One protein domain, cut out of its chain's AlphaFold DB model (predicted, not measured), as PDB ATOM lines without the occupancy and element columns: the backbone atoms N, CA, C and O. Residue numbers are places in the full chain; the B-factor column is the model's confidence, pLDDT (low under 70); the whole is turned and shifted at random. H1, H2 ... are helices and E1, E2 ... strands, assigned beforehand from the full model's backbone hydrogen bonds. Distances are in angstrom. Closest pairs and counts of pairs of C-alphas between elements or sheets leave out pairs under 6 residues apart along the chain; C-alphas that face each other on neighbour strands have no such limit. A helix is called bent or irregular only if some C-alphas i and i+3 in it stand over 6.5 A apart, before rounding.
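What this domain is: This is residues 63 to 172 of the 326 residues of the protein "Osteopetrosis-associated transmembrane protein 1" of Mizuhopecten yessoensis (UniProt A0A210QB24). The long hairpin of H1 and H2 and the slanting helix H4 make an up-and-down bundle of three helices, each running against the one before it. H2 is in the middle, with H1 on one side and a small strand hairpin, E1 and E2, on the other; short H3 packs near one end of the bundle. The printed part has 110 residues with five named helices and then two named strands, H1 H2 H3 H4 H5 E1 E2, the two strands making one antiparallel sheet, E1 - E2. It is mostly helix and compact, with a radius of gyration of the C-alphas of 14.9 A and spans of 45 by 31 by 18 A.

Where its parts are: Find C-alpha 63 at (-28.190, 15.602, 24.879); from there H1 runs 38.4 A through residues 63 to 88. Next look for H2, residues 95 to 115, 28.4 A long, with a kink of 46 degrees near residue 102; it is irregular, C-alphas 98 and 101 being 7.6 A apart. H3 is residues 123 to 128, and H4, residues 135 to 149, starts at C-alpha 135 (-23.885, 26.214, 45.041) and runs 20.9 A. H5 is residues 152 to 155, E1 156 to 161, and E2 167 to 171, ending at C-alpha 171 (3.728, 10.743, 50.893).

How they stand to each other: Start at H2, the hub, which touches the four other helices. H1 and H2 form a helical hairpin and touch at a shallow tilt of 19 degrees, opposite ways; their closest C-alphas are those of Phe 82 and His 102, 4.9 A apart. H4 touches H2 at a steep tilt of 41 degrees, opposite ways, closest at the C-alphas of Ile 107 and Tyr 140, 7.1 A. H1 touches H4 with residues 79 to 83 alone, closest at the C-alphas of Ala 79 and Ile 139, 7.7 A. H3 touches H1, closest at the C-alphas of Cys 68 and Cys 123, 5.3 A, but touches H4 only at the corner. H5 and H2 only just touch, with 3 pairs of C-alphas within 8 A, closest at Cys 96 and Cys 152, 5.2 A. The closest C-alphas of H2 and E2 are those of Ile 101 and Val 167, 5.7 A. In the hairpin E1 and E2, N 157 and O 170 are 2.8 A apart and N 168 and O 160 also 2.8 A, within hydrogen-bond range. H1 and the two strands are apart. Every O i to N i+4 pair is within hydrogen-bond range in H3 and H4, against 21 of 22 in H1 and 14 of 17 in H2; H5 is too short for such a pair.

The domain as a whole: The C-alphas farthest apart are those of Pro 92 and Lys 120, 47.7 A. The printed part has no cut, and no link is long. The mean pLDDT of the printed part is 88.9; look for values under 70 at residues 63 to 65 and 116 to 121 of this model.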
ATOM      1  N   PRO A  63     -29.466  16.304  24.645       56.09
ATOM      2  CA  PRO A  63     -28.190  15.602  24.879       56.09
ATOM      3  C   PRO A  63     -27.194  16.358  25.780       56.09
ATOM      4  O   PRO A  63     -26.358  15.726  26.419       56.09
ATOM      5  N   VAL A  64     -27.294  17.690  25.868       56.00
ATOM      6  CA  VAL A  64     -26.413  18.538  26.699       56.00
ATOM      7  C   VAL A  64     -26.740  18.373  28.177       56.00
ATOM      8  O   VAL A  64     -25.863  18.319  29.036       56.00
ATOM      9  N   TYR A  65     -28.039  18.273  28.465       66.25
ATOM     10  CA  TYR A  65     -28.554  18.142  29.819       66.25
ATOM     11  C   TYR A  65     -28.039  16.860  30.488       66.25
ATOM     12  O   TYR A  65     -27.574  16.916  31.623       66.25
ATOM     13  N   ASP A  66     -28.025  15.734  29.773       73.69
ATOM     14  CA  ASP A  66     -27.637  14.441  30.348       73.69
ATOM     15  C   ASP A  66     -26.149  14.385  30.756       73.69
ATOM     16  O   ASP A  66     -25.823  13.874  31.830       73.69
ATOM     17  N   ASN A  67     -25.243  14.979  29.968       79.38
ATOM     18  CA  ASN A  67     -23.807  15.013  30.289       79.38
ATOM     19  C   ASN A  67     -23.500  15.925  31.489       79.38
ATOM     20  O   ASN A  67     -22.762  15.537  32.398       79.38
ATOM     21  N   CYS A  68     -24.104  17.117  31.544       85.44
ATOM     22  CA  CYS A  68     -23.913  18.031  32.672       85.44
ATOM     23  C   CYS A  68     -24.514  17.475  33.971       85.44
ATOM     24  O   CYS A  68     -23.943  17.646  35.050       85.44
ATOM     25  N   MET A  69     -25.638  16.758  33.880       86.50
ATOM     26  CA  MET A  69     -26.233  16.091  35.038       86.50
ATOM     27  C   MET A  69     -25.345  14.959  35.572       86.50
ATOM     28  O   MET A  69     -25.267  14.788  36.789       86.50
ATOM     29  N   ALA A  70     -24.602  14.254  34.711       87.69
ATOM     30  CA  ALA A  70     -23.617  13.264  35.150       87.69
ATOM     31  C   ALA A  70     -22.461  13.904  35.945       87.69
ATOM     32  O   ALA A  70     -22.092  13.402  37.010       87.69
ATOM     33  N   TYR A  71     -21.931  15.046  35.485       88.44
ATOM     34  CA  TYR A  71     -20.943  15.828  36.245       88.44
ATOM     35  C   TYR A  71     -21.484  16.260  37.611       88.44
ATOM     36  O   TYR A  71     -20.792  16.139  38.625       88.44
ATOM     37  N   LEU A  72     -22.731  16.735  37.651       89.69
ATOM     38  CA  LEU A  72     -23.390  17.162  38.882       89.69
ATOM     39  C   LEU A  72     -23.554  16.004  39.884       89.69
ATOM     40  O   LEU A  72     -23.265  16.170  41.072       89.69
ATOM     41  N   GLU A  73     -23.982  14.830  39.415       92.44
ATOM     42  CA  GLU A  73     -24.165  13.639  40.249       92.44
ATOM     43  C   GLU A  73     -22.834  13.142  40.834       92.44
ATOM     44  O   GLU A  73     -22.715  12.928  42.048       92.44
ATOM     45  N   GLU A  74     -21.803  13.009  39.996       92.31
ATOM     46  CA  GLU A  74     -20.466  12.594  40.429       92.31
ATOM     47  C   GLU A  74     -19.853  13.613  41.408       92.31
ATOM     48  O   GLU A  74     -19.246  13.216  42.411       92.31
ATOM     49  N   PHE A  75     -20.078  14.917  41.199       94.19
ATOM     50  CA  PHE A  75     -19.595  15.959  42.107       94.19
ATOM     51  C   PHE A  75     -20.264  15.833  43.469       94.19
ATOM     52  O   PHE A  75     -19.571  15.759  44.486       94.19
ATOM     53  N   GLY A  76     -21.595  15.715  43.508       95.50
ATOM     54  CA  GLY A  76     -22.335  15.508  44.754       95.50
ATOM     55  C   GLY A  76     -21.882  14.249  45.504       95.50
ATOM     56  O   GLY A  76     -21.709  14.260  46.728       95.50
ATOM     57  N   LYS A  77     -21.606  13.165  44.776       96.75
ATOM     58  CA  LYS A  77     -21.106  11.896  45.323       96.75
ATOM     59  C   LYS A  77     -19.711  12.022  45.940       96.75
ATOM     60  O   LYS A  77     -19.502  11.505  47.037       96.75
ATOM     61  N   TYR A  78     -18.744  12.668  45.286       96.75
ATOM     62  CA  TYR A  78     -17.397  12.808  45.857       96.75
ATOM     63  C   TYR A  78     -17.310  13.897  46.923       96.75
ATOM     64  O   TYR A  78     -16.676  13.663  47.954       96.75
ATOM     65  N   ALA A  79     -18.019  15.014  46.747       97.44
ATOM     66  CA  ALA A  79     -18.102  16.070  47.746       97.44
ATOM     67  C   ALA A  79     -18.710  15.544  49.055       97.44
ATOM     68  O   ALA A  79     -18.128  15.717  50.125       97.44
ATOM     69  N   SER A  80     -19.829  14.810  48.989       97.94
ATOM     70  CA  SER A  80     -20.443  14.213  50.185       97.94
ATOM     71  C   SER A  80     -19.527  13.196  50.874       97.94
ATOM     72  O   SER A  80     -19.421  13.201  52.102       97.94
ATOM     73  N   LYS A  81     -18.801  12.367  50.110       98.06
ATOM     74  CA  LYS A  81     -17.786  11.450  50.659       98.06
ATOM     75  C   LYS A  81     -16.626  12.194  51.317       98.06
ATOM     76  O   LYS A  81     -16.174  11.769  52.378       98.06
ATOM     77  N   PHE A  82     -16.160  13.294  50.729       97.50
ATOM     78  CA  PHE A  82     -15.105  14.119  51.313       97.50
ATOM     79  C   PHE A  82     -15.552  14.742  52.640       97.50
ATOM     80  O   PHE A  82     -14.845  14.613  53.639       97.50
ATOM     81  N   ILE A  83     -16.739  15.354  52.678       97.19
ATOM     82  CA  ILE A  83     -17.288  15.951  53.902       97.19
ATOM     83  C   ILE A  83     -17.481  14.883  54.981       97.19
ATOM     84  O   ILE A  83     -17.022  15.062  56.108       97.19
ATOM     85  N   LYS A  84     -18.077  13.737  54.628       97.75
ATOM     86  CA  LYS A  84     -18.234  12.606  55.549       97.75
ATOM     87  C   LYS A  84     -16.887  12.151  56.116       97.75
ATOM     88  O   LYS A  84     -16.744  12.053  57.330       97.75
ATOM     89  N   CYS A  85     -15.899  11.925  55.251       97.75
ATOM     90  CA  CYS A  85     -14.561  11.516  55.667       97.75
ATOM     91  C   CYS A  85     -13.916  12.556  56.596       97.75
ATOM     92  O   CYS A  85     -13.357  12.194  57.627       97.75
ATOM     93  N   THR A  86     -14.052  13.846  56.284       96.00
ATOM     94  CA  THR A  86     -13.502  14.936  57.103       96.00
ATOM     95  C   THR A  86     -14.079  14.915  58.519       96.00
ATOM     96  O   THR A  86     -13.333  15.037  59.487       96.00
ATOM     97  N   VAL A  87     -15.389  14.692  58.656       96.12
ATOM     98  CA  VAL A  87     -16.053  14.579  59.965       96.12
ATOM     99  C   VAL A  87     -15.599  13.324  60.714       96.12
ATOM    100  O   VAL A  87     -15.217  13.410  61.880       96.12
ATOM    101  N   GLU A  88     -15.582  12.162  60.055       96.31
ATOM    102  CA  GLU A  88     -15.171  10.890  60.671       96.31
ATOM    103  C   GLU A  88     -13.697  10.890  61.106       96.31
ATOM    104  O   GLU A  88     -13.330  10.230  62.078       96.31
ATOM    105  N   LYS A  89     -12.845  11.637  60.399       95.56
ATOM    106  CA  LYS A  89     -11.399  11.727  60.643       95.56
ATOM    107  C   LYS A  89     -10.994  13.008  61.365       95.56
ATOM    108  O   LYS A  89      -9.808  13.326  61.405       95.56
ATOM    109  N   ALA A  90     -11.948  13.725  61.961       90.88
ATOM    110  CA  ALA A  90     -11.667  14.895  62.787       90.88
ATOM    111  C   ALA A  90     -11.055  14.516  64.147       90.88
ATOM    112  O   ALA A  90     -10.339  15.320  64.745       90.88
ATOM    113  N   ARG A  91     -11.333  13.302  64.657       87.12
ATOM    114  CA  ARG A  91     -10.837  12.796  65.949       87.12
ATOM    115  C   ARG A  91     -10.616  11.268  65.914       87.12
ATOM    116  O   ARG A  91     -11.600  10.534  65.895       87.12
ATOM    117  N   PRO A  92      -9.365  10.771  65.985       85.06
ATOM    118  CA  PRO A  92      -8.107  11.524  65.910       85.06
ATOM    119  C   PRO A  92      -7.935  12.176  64.531       85.06
ATOM    120  O   PRO A  92      -8.390  11.619  63.533       85.06
ATOM    121  N   PHE A  93      -7.292  13.345  64.480       89.31
ATOM    122  CA  PHE A  93      -7.203  14.141  63.257       89.31
ATOM    123  C   PHE A  93      -6.251  13.481  62.248       89.31
ATOM    124  O   PHE A  93      -5.035  13.479  62.438       89.31
ATOM    125  N   ARG A  94      -6.810  12.873  61.194       91.25
ATOM    126  CA  ARG A  94      -6.058  12.183  60.120       91.25
ATOM    127  C   ARG A  94      -6.662  12.413  58.738       91.25
ATOM    128  O   ARG A  94      -6.622  11.547  57.864       91.25
ATOM    129  N   PHE A  95      -7.348  13.536  58.571       93.50
ATOM    130  CA  PHE A  95      -8.193  13.723  57.401       93.50
ATOM    131  C   PHE A  95      -7.372  13.960  56.124       93.50
ATOM    132  O   PHE A  95      -7.830  13.561  55.055       93.50
ATOM    133  N   CYS A  96      -6.167  14.549  56.193       96.06
ATOM    134  CA  CYS A  96      -5.365  14.755  54.988       96.06
ATOM    135  C   CYS A  96      -4.992  13.407  54.361       96.06
ATOM    136  O   CYS A  96      -5.134  13.232  53.153       96.06
ATOM    137  N   GLU A  97      -4.535  12.454  55.177       94.06
ATOM    138  CA  GLU A  97      -4.126  11.115  54.737       94.06
ATOM    139  C   GLU A  97      -5.296  10.249  54.270       94.06
ATOM    140  O   GLU A  97      -5.178   9.512  53.292       94.06
ATOM    141  N   GLU A  98      -6.426  10.340  54.966       95.50
ATOM    142  CA  GLU A  98      -7.561   9.431  54.782       95.50
ATOM    143  C   GLU A  98      -8.565   9.949  53.737       95.50
ATOM    144  O   GLU A  98      -9.237   9.154  53.083       95.50
ATOM    145  N   CYS A  99      -8.652  11.268  53.532       97.19
ATOM    146  CA  CYS A  99      -9.653  11.892  52.659       97.19
ATOM    147  C   CYS A  99      -9.087  12.406  51.324       97.19
ATOM    148  O   CYS A  99      -9.845  12.931  50.504       97.19
ATOM    149  N   VAL A 100      -7.783  12.222  51.065       96.88
ATOM    150  CA  VAL A 100      -7.089  12.686  49.843       96.88
ATOM    151  C   VAL A 100      -7.758  12.222  48.551       96.88
ATOM    152  O   VAL A 100      -7.814  12.977  47.581       96.88
ATOM    153  N   ILE A 101      -8.298  11.003  48.539       95.81
ATOM    154  CA  ILE A 101      -8.950  10.425  47.360       95.81
ATOM    155  C   ILE A 101     -10.206  11.228  47.014       95.81
ATOM    156  O   ILE A 101     -10.364  11.690  45.886       95.81
ATOM    157  N   HIS A 102     -11.086  11.433  47.995       96.56
ATOM    158  CA  HIS A 102     -12.337  12.161  47.790       96.56
ATOM    159  C   HIS A 102     -12.089  13.633  47.464       96.56
ATOM    160  O   HIS A 102     -12.748  14.178  46.581       96.56
ATOM    161  N   TYR A 103     -11.096  14.246  48.116       97.31
ATOM    162  CA  TYR A 103     -10.650  15.594  47.787       97.31
ATOM    163  C   TYR A 103     -10.231  15.690  46.317       97.31
ATOM    164  O   TYR A 103     -10.772  16.501  45.568       97.31
ATOM    165  N   LYS A 104      -9.301  14.831  45.881       96.44
ATOM    166  CA  LYS A 104      -8.716  14.933  44.543       96.44
ATOM    167  C   LYS A 104      -9.755  14.733  43.441       96.44
ATOM    168  O   LYS A 104      -9.761  15.521  42.502       96.44
ATOM    169  N   LEU A 105     -10.646  13.751  43.593       95.12
ATOM    170  CA  LEU A 105     -11.730  13.500  42.637       95.12
ATOM    171  C   LEU A 105     -12.705  14.678  42.554       95.12
ATOM    172  O   LEU A 105     -13.095  15.066  41.460       95.12
ATOM    173  N   THR A 106     -13.049  15.291  43.691       95.56
ATOM    174  CA  THR A 106     -13.950  16.455  43.711       95.56
ATOM    175  C   THR A 106     -13.339  17.653  42.979       95.56
ATOM    176  O   THR A 106     -14.002  18.279  42.156       95.56
ATOM    177  N   ILE A 107     -12.063  17.958  43.250       95.31
ATOM    178  CA  ILE A 107     -11.364  19.091  42.627       95.31
ATOM    179  C   ILE A 107     -11.180  18.881  41.122       95.31
ATOM    180  O   ILE A 107     -11.364  19.819  40.353       95.31
ATOM    181  N   GLU A 108     -10.817  17.670  40.691       92.56
ATOM    182  CA  GLU A 108     -10.655  17.381  39.263       92.56
ATOM    183  C   GLU A 108     -11.970  17.427  38.505       92.56
ATOM    184  O   GLU A 108     -12.028  18.016  37.432       92.56
ATOM    185  N   LEU A 109     -13.038  16.872  39.075       91.25
ATOM    186  CA  LEU A 109     -14.337  16.897  38.424       91.25
ATOM    187  C   LEU A 109     -14.852  18.329  38.245       91.25
ATOM    188  O   LEU A 109     -15.387  18.661  37.195       91.25
ATOM    189  N   TYR A 110     -14.629  19.192  39.236       92.62
ATOM    190  CA  TYR A 110     -14.935  20.612  39.111       92.62
ATOM    191  C   TYR A 110     -14.059  21.316  38.059       92.62
ATOM    192  O   TYR A 110     -14.572  22.126  37.291       92.62
ATOM    193  N   SER A 111     -12.763  20.981  37.963       90.88
ATOM    194  CA  SER A 111     -11.883  21.485  36.888       90.88
ATOM    195  C   SER A 111     -12.394  21.079  35.508       90.88
ATOM    196  O   SER A 111     -12.441  21.907  34.608       90.88
ATOM    197  N   ASN A 112     -12.859  19.836  35.361       88.69
ATOM    198  CA  ASN A 112     -13.427  19.348  34.107       88.69
ATOM    199  C   ASN A 112     -14.689  20.126  33.712       88.69
ATOM    200  O   ASN A 112     -14.847  20.438  32.540       88.69
ATOM    201  N   ILE A 113     -15.549  20.494  34.674       88.06
ATOM    202  CA  ILE A 113     -16.707  21.367  34.410       88.06
ATOM    203  C   ILE A 113     -16.238  22.745  33.922       88.06
ATOM    204  O   ILE A 113     -16.838  23.304  33.014       88.06
ATOM    205  N   LEU A 114     -15.171  23.306  34.505       86.81
ATOM    206  CA  LEU A 114     -14.640  24.619  34.116       86.81
ATOM    207  C   LEU A 114     -13.980  24.646  32.730       86.81
ATOM    208  O   LEU A 114     -13.983  25.703  32.092       86.81
ATOM    209  N   GLU A 115     -13.368  23.532  32.329       81.88
ATOM    210  CA  GLU A 115     -12.619  23.354  31.079       81.88
ATOM    211  C   GLU A 115     -13.492  22.876  29.908       81.88
ATOM    212  O   GLU A 115     -12.991  22.752  28.789       81.88
ATOM    213  N   ASP A 116     -14.783  22.620  30.142       69.31
ATOM    214  CA  ASP A 116     -15.725  22.194  29.109       69.31
ATOM    215  C   ASP A 116     -16.063  23.358  28.155       69.31
ATOM    216  O   ASP A 116     -17.062  24.055  28.297       69.31
ATOM    217  N   ASP A 117     -15.155  23.616  27.210       57.09
ATOM    218  CA  ASP A 117     -15.184  24.743  26.260       57.09
ATOM    219  C   ASP A 117     -15.679  24.322  24.862       57.09
ATOM    220  O   ASP A 117     -15.408  24.967  23.849       57.09
ATOM    221  N   LYS A 118     -16.372  23.182  24.749       57.03
ATOM    222  CA  LYS A 118     -16.853  22.698  23.450       57.03
ATOM    223  C   LYS A 118     -18.221  23.282  23.123       57.03
ATOM    224  O   LYS A 118     -19.214  22.599  23.320       57.03
ATOM    225  N   ASP A 119     -18.220  24.517  22.609       53.97
ATOM    226  CA  ASP A 119     -19.135  25.277  21.710       53.97
ATOM    227  C   ASP A 119     -20.646  24.928  21.536       53.97
ATOM    228  O   ASP A 119     -21.361  25.638  20.826       53.97
ATOM    229  N   LYS A 120     -21.193  23.877  22.147       48.97
ATOM    230  CA  LYS A 120     -22.610  23.479  22.112       48.97
ATOM    231  C   LYS A 120     -23.131  22.929  23.444       48.97
ATOM    232  O   LYS A 120     -24.342  23.000  23.646       48.97
ATOM    233  N   ASP A 121     -22.246  22.499  24.350       59.59
ATOM    234  CA  ASP A 121     -22.602  21.823  25.603       59.59
ATOM    235  C   ASP A 121     -21.924  22.495  26.814       59.59
ATOM    236  O   ASP A 121     -21.216  21.852  27.573       59.59
ATOM    237  N   ASP A 122     -22.084  23.809  26.990       76.88
ATOM    238  CA  ASP A 122     -21.371  24.546  28.046       76.88
ATOM    239  C   ASP A 122     -21.948  24.245  29.450       76.88
ATOM    240  O   ASP A 122     -22.780  24.982  29.996       76.88
ATOM    241  N   CYS A 123     -21.501  23.138  30.057       82.25
ATOM    242  CA  CYS A 123     -21.856  22.767  31.425       82.25
ATOM    243  C   CYS A 123     -21.418  23.826  32.440       82.25
ATOM    244  O   CYS A 123     -22.048  23.960  33.488       82.25
ATOM    245  N   LYS A 124     -20.385  24.621  32.150       86.44
ATOM    246  CA  LYS A 124     -19.959  25.714  33.023       86.44
ATOM    247  C   LYS A 124     -21.003  26.819  33.072       86.44
ATOM    248  O   LYS A 124     -21.360  27.242  34.174       86.44
ATOM    249  N   SER A 125     -21.526  27.292  31.939       84.38
ATOM    250  CA  SER A 125     -22.605  28.289  31.994       84.38
ATOM    251  C   SER A 125     -23.884  27.722  32.602       84.38
ATOM    252  O   SER A 125     -24.515  28.414  33.404       84.38
ATOM    253  N   LEU A 126     -24.219  26.462  32.307       85.06
ATOM    254  CA  LEU A 126     -25.423  25.814  32.829       85.06
ATOM    255  C   LEU A 126     -25.365  25.539  34.339       85.06
ATOM    256  O   LEU A 126     -26.351  25.763  35.033       85.06
ATOM    257  N   LEU A 127     -24.240  25.045  34.858       84.69
ATOM    258  CA  LEU A 127     -24.124  24.594  36.249       84.69
ATOM    259  C   LEU A 127     -23.537  25.657  37.182       84.69
ATOM    260  O   LEU A 127     -23.877  25.683  38.365       84.69
ATOM    261  N   LEU A 128     -22.640  26.513  36.685       85.31
ATOM    262  CA  LEU A 128     -21.900  27.457  37.531       85.31
ATOM    263  C   LEU A 128     -22.408  28.895  37.404       85.31
ATOM    264  O   LEU A 128     -22.236  29.662  38.345       85.31
ATOM    265  N   ASN A 129     -23.044  29.278  36.288       83.25
ATOM    266  CA  ASN A 129     -23.444  30.673  36.027       83.25
ATOM    267  C   ASN A 129     -24.957  30.895  35.867       83.25
ATOM    268  O   ASN A 129     -25.377  32.044  35.728       83.25
ATOM    269  N   ALA A 130     -25.772  29.838  35.874       80.81
ATOM    270  CA  ALA A 130     -27.212  29.954  35.641       80.81
ATOM    271  C   ALA A 130     -27.969  30.593  36.817       80.81
ATOM    272  O   ALA A 130     -28.922  31.344  36.607       80.81
ATOM    273  N   ASP A 131     -27.526  30.324  38.047       81.50
ATOM    274  CA  ASP A 131     -28.218  30.727  39.267       81.50
ATOM    275  C   ASP A 131     -27.496  31.848  40.023       81.50
ATOM    276  O   ASP A 131     -26.268  31.947  40.038       81.50
ATOM    277  N   ARG A 132     -28.271  32.679  40.740       85.38
ATOM    278  CA  ARG A 132     -27.736  33.732  41.628       85.38
ATOM    279  C   ARG A 132     -26.875  33.157  42.758       85.38
ATOM    280  O   ARG A 132     -25.987  33.845  43.258       85.38
ATOM    281  N   ILE A 133     -27.185  31.938  43.194       87.62
ATOM    282  CA  ILE A 133     -26.409  31.200  44.186       87.62
ATOM    283  C   ILE A 133     -25.678  30.086  43.448       87.62
ATOM    284  O   ILE A 133     -26.294  29.124  42.996       87.62
ATOM    285  N   GLN A 134     -24.359  30.201  43.365       89.94
ATOM    286  CA  GLN A 134     -23.510  29.239  42.673       89.94
ATOM    287  C   GLN A 134     -23.108  28.114  43.637       89.94
ATOM    288  O   GLN A 134     -21.973  28.048  44.101       89.94
ATOM    289  N   VAL A 135     -24.058  27.238  43.986       90.75
ATOM    290  CA  VAL A 135     -23.885  26.214  45.041       90.75
ATOM    291  C   VAL A 135     -22.650  25.336  44.812       90.75
ATOM    292  O   VAL A 135     -21.923  25.036  45.758       90.75
ATOM    293  N   LEU A 136     -22.382  24.952  43.561       91.31
ATOM    294  CA  LEU A 136     -21.200  24.164  43.206       91.31
ATOM    295  C   LEU A 136     -19.895  24.901  43.522       91.31
ATOM    296  O   LEU A 136     -19.003  24.305  44.124       91.31
ATOM    297  N   ASN A 137     -19.814  26.192  43.185       92.25
ATOM    298  CA  ASN A 137     -18.651  27.032  43.478       92.25
ATOM    299  C   ASN A 137     -18.442  27.152  44.991       92.25
ATOM    300  O   ASN A 137     -17.324  26.993  45.471       92.25
ATOM    301  N   GLU A 138     -19.513  27.375  45.756       93.81
ATOM    302  CA  GLU A 138     -19.443  27.483  47.219       93.81
ATOM    303  C   GLU A 138     -18.967  26.179  47.872       93.81
ATOM    304  O   GLU A 138     -18.093  26.187  48.741       93.81
ATOM    305  N   ILE A 139     -19.496  25.028  47.445       95.44
ATOM    306  CA  ILE A 139     -19.061  23.722  47.962       95.44
ATOM    307  C   ILE A 139     -17.600  23.461  47.593       95.44
ATOM    308  O   ILE A 139     -16.819  23.060  48.456       95.44
ATOM    309  N   TYR A 140     -17.222  23.705  46.337       95.94
ATOM    310  CA  TYR A 140     -15.846  23.564  45.874       95.94
ATOM    311  C   TYR A 140     -14.884  24.424  46.703       95.94
ATOM    312  O   TYR A 140     -13.907  23.900  47.237       95.94
ATOM    313  N   ASN A 141     -15.198  25.711  46.876       96.00
ATOM    314  CA  ASN A 141     -14.372  26.653  47.628       96.00
ATOM    315  C   ASN A 141     -14.208  26.216  49.085       96.00
ATOM    316  O   ASN A 141     -13.095  26.232  49.603       96.00
ATOM    317  N   ASN A 142     -15.283  25.756  49.731       96.50
ATOM    318  CA  ASN A 142     -15.218  25.245  51.100       96.50
ATOM    319  C   ASN A 142     -14.318  24.004  51.212       96.50
ATOM    320  O   ASN A 142     -13.485  23.916  52.115       96.50
ATOM    321  N   ILE A 143     -14.449  23.049  50.286       97.62
ATOM    322  CA  ILE A 143     -13.609  21.841  50.246       97.62
ATOM    323  C   ILE A 143     -12.138  22.210  50.027       97.62
ATOM    324  O   ILE A 143     -11.253  21.700  50.720       97.62
ATOM    325  N   GLU A 144     -11.873  23.113  49.084       97.31
ATOM    326  CA  GLU A 144     -10.526  23.586  48.785       97.31
ATOM    327  C   GLU A 144      -9.913  24.336  49.977       97.31
ATOM    328  O   GLU A 144      -8.745  24.126  50.317       97.31
ATOM    329  N   GLN A 145     -10.707  25.167  50.652       97.06
ATOM    330  CA  GLN A 145     -10.294  25.925  51.825       97.06
ATOM    331  C   GLN A 145      -9.928  25.006  52.992       97.06
ATOM    332  O   GLN A 145      -8.826  25.138  53.520       97.06
ATOM    333  N   ILE A 146     -10.771  24.025  53.337       96.00
ATOM    334  CA  ILE A 146     -10.479  23.050  54.406       96.00
ATOM    335  C   ILE A 146      -9.140  22.344  54.142       96.00
ATOM    336  O   ILE A 146      -8.297  22.211  55.034       96.00
ATOM    337  N   TRP A 147      -8.906  21.921  52.897       97.12
ATOM    338  CA  TRP A 147      -7.661  21.262  52.499       97.12
ATOM    339  C   TRP A 147      -6.432  22.181  52.599       97.12
ATOM    340  O   TRP A 147      -5.354  21.751  53.031       97.12
ATOM    341  N   LYS A 148      -6.580  23.450  52.193       96.19
ATOM    342  CA  LYS A 148      -5.526  24.475  52.244       96.19
ATOM    343  C   LYS A 148      -5.192  24.885  53.678       96.19
ATOM    344  O   LYS A 148      -4.010  24.950  54.005       96.19
ATOM    345  N   GLU A 149      -6.190  25.117  54.524       94.94
ATOM    346  CA  GLU A 149      -6.015  25.549  55.918       94.94
ATOM    347  C   GLU A 149      -5.313  24.492  56.769       94.94
ATOM    348  O   GLU A 149      -4.426  24.810  57.557       94.94
ATOM    349  N   ALA A 150      -5.624  23.216  56.549       94.75
ATOM    350  CA  ALA A 150      -4.880  22.121  57.161       94.75
ATOM    351  C   ALA A 150      -3.514  21.856  56.515       94.75
ATOM    352  O   ALA A 150      -2.766  20.968  56.943       94.75
ATOM    353  N   ASN A 151      -3.203  22.585  55.444       96.06
ATOM    354  CA  ASN A 151      -1.973  22.459  54.690       96.06
ATOM    355  C   ASN A 151      -1.686  20.994  54.286       96.06
ATOM    356  O   ASN A 151      -0.559  20.489  54.346       96.06
ATOM    357  N   CYS A 152      -2.728  20.295  53.826       96.00
ATOM    358  CA  CYS A 152      -2.638  18.887  53.446       96.00
ATOM    359  C   CYS A 152      -1.658  18.647  52.292       96.00
ATOM    360  O   CYS A 152      -1.058  17.579  52.196       96.00
ATOM    361  N   LYS A 153      -1.398  19.656  51.450       94.19
ATOM    362  CA  LYS A 153      -0.343  19.594  50.426       94.19
ATOM    363  C   LYS A 153       1.024  19.234  51.027       94.19
ATOM    364  O   LYS A 153       1.784  18.509  50.395       94.19
ATOM    365  N   GLY A 154       1.316  19.672  52.254       93.50
ATOM    366  CA  GLY A 154       2.562  19.357  52.956       93.50
ATOM    367  C   GLY A 154       2.737  17.874  53.307       93.50
ATOM    368  O   GLY A 154       3.869  17.442  53.539       93.50
ATOM    369  N   CYS A 155       1.652  17.086  53.326       95.19
ATOM    370  CA  CYS A 155       1.700  15.648  53.593       95.19
ATOM    371  C   CYS A 155       2.218  14.844  52.387       95.19
ATOM    372  O   CYS A 155       2.800  13.769  52.568       95.19
ATOM    373  N   PHE A 156       2.056  15.359  51.167       95.69
ATOM    374  CA  PHE A 156       2.263  14.601  49.936       95.69
ATOM    375  C   PHE A 156       3.405  15.167  49.090       95.69
ATOM    376  O   PHE A 156       3.640  16.368  49.027       95.69
ATOM    377  N   ARG A 157       4.115  14.278  48.396       94.62
ATOM    378  CA  ARG A 157       5.036  14.639  47.313       94.62
ATOM    379  C   ARG A 157       4.284  14.842  45.998       94.62
ATOM    380  O   ARG A 157       4.644  15.717  45.220       94.62
ATOM    381  N   SER A 158       3.284  14.005  45.744       93.25
ATOM    382  CA  SER A 158       2.456  14.049  44.540       93.25
ATOM    383  C   SER A 158       1.089  13.441  44.827       93.25
ATOM    384  O   SER A 158       1.011  12.433  45.528       93.25
ATOM    385  N   VAL A 159       0.047  14.029  44.245       93.94
ATOM    386  CA  VAL A 159      -1.324  13.508  44.223       93.94
ATOM    387  C   VAL A 159      -1.840  13.720  42.805       93.94
ATOM    388  O   VAL A 159      -1.871  14.858  42.338       93.94
ATOM    389  N   ALA A 160      -2.194  12.646  42.114       91.88
ATOM    390  CA  ALA A 160      -2.674  12.680  40.738       91.88
ATOM    391  C   ALA A 160      -3.779  11.641  40.546       91.88
ATOM    392  O   ALA A 160      -3.881  10.699  41.333       91.88
ATOM    393  N   VAL A 161      -4.582  11.808  39.505       89.75
ATOM    394  CA  VAL A 161      -5.495  10.771  39.032       89.75
ATOM    395  C   VAL A 161      -4.885  10.110  37.809       89.75
ATOM    396  O   VAL A 161      -4.350  10.773  36.923       89.75
ATOM    397  N   ASP A 162      -4.875   8.785  37.835       85.31
ATOM    398  CA  ASP A 162      -4.372   7.947  36.758       85.31
ATOM    399  C   ASP A 162      -5.373   7.888  35.594       85.31
ATOM    400  O   ASP A 162      -6.549   8.214  35.756       85.31
ATOM    401  N   VAL A 163      -4.937   7.398  34.432       80.12
ATOM    402  CA  VAL A 163      -5.763   7.266  33.214       80.12
ATOM    403  C   VAL A 163      -7.049   6.459  33.427       80.12
ATOM    404  O   VAL A 163      -8.026   6.648  32.712       80.12
ATOM    405  N   ASN A 164      -7.067   5.596  34.444       81.75
ATOM    406  CA  ASN A 164      -8.221   4.788  34.835       81.75
ATOM    407  C   ASN A 164      -9.154   5.488  35.848       81.75
ATOM    408  O   ASN A 164      -9.999   4.830  36.448       81.75
ATOM    409  N   GLY A 165      -8.970   6.784  36.127       79.44
ATOM    410  CA  GLY A 165      -9.778   7.528  37.103       79.44
ATOM    411  C   GLY A 165      -9.460   7.201  38.569       79.44
ATOM    412  O   GLY A 165     -10.230   7.529  39.469       79.44
ATOM    413  N   THR A 166      -8.331   6.538  38.840       88.69
ATOM    414  CA  THR A 166      -7.917   6.167  40.204       88.69
ATOM    415  C   THR A 166      -6.944   7.191  40.778       88.69
ATOM    416  O   THR A 166      -5.957   7.539  40.137       88.69
ATOM    417  N   VAL A 167      -7.176   7.649  42.011       92.19
ATOM    418  CA  VAL A 167      -6.265   8.581  42.692       92.19
ATOM    419  C   VAL A 167      -5.015   7.844  43.171       92.19
ATOM    420  O   VAL A 167      -5.093   6.951  44.014       92.19
ATOM    421  N   VAL A 168      -3.850   8.270  42.688       93.69
ATOM    422  CA  VAL A 168      -2.534   7.788  43.111       93.69
ATOM    423  C   VAL A 168      -1.790   8.917  43.813       93.69
ATOM    424  O   VAL A 168      -1.616  10.019  43.285       93.69
ATOM    425  N   TYR A 169      -1.298   8.639  45.016       94.38
ATOM    426  CA  TYR A 169      -0.541   9.607  45.799       94.38
ATOM    427  C   TYR A 169       0.708   8.997  46.425       94.38
ATOM    428  O   TYR A 169       0.815   7.792  46.641       94.38
ATOM    429  N   LYS A 170       1.687   9.860  46.700       95.25
ATOM    430  CA  LYS A 170       2.932   9.503  47.386       95.25
ATOM    431  C   LYS A 170       3.156  10.469  48.533       95.25
ATOM    432  O   LYS A 170       3.155  11.682  48.323       95.25
ATOM    433  N   TYR A 171       3.387   9.937  49.727       95.50
ATOM    434  CA  TYR A 171       3.728  10.743  50.893       95.50
ATOM    435  C   TYR A 171       5.075  11.450  50.722       95.50
ATOM    436  O   TYR A 171       5.972  10.987  50.009       95.50
ATOM    437  N   SER A 172       5.214  12.602  51.375       94.94
ATOM    438  CA  SER A 172       6.505  13.279  51.464       94.94
ATOM    439  C   SER A 172       7.491  12.434  52.285       94.94
ATOM    440  O   SER A 172       7.080  11.637  53.130       94.94
TER     441      SER A 172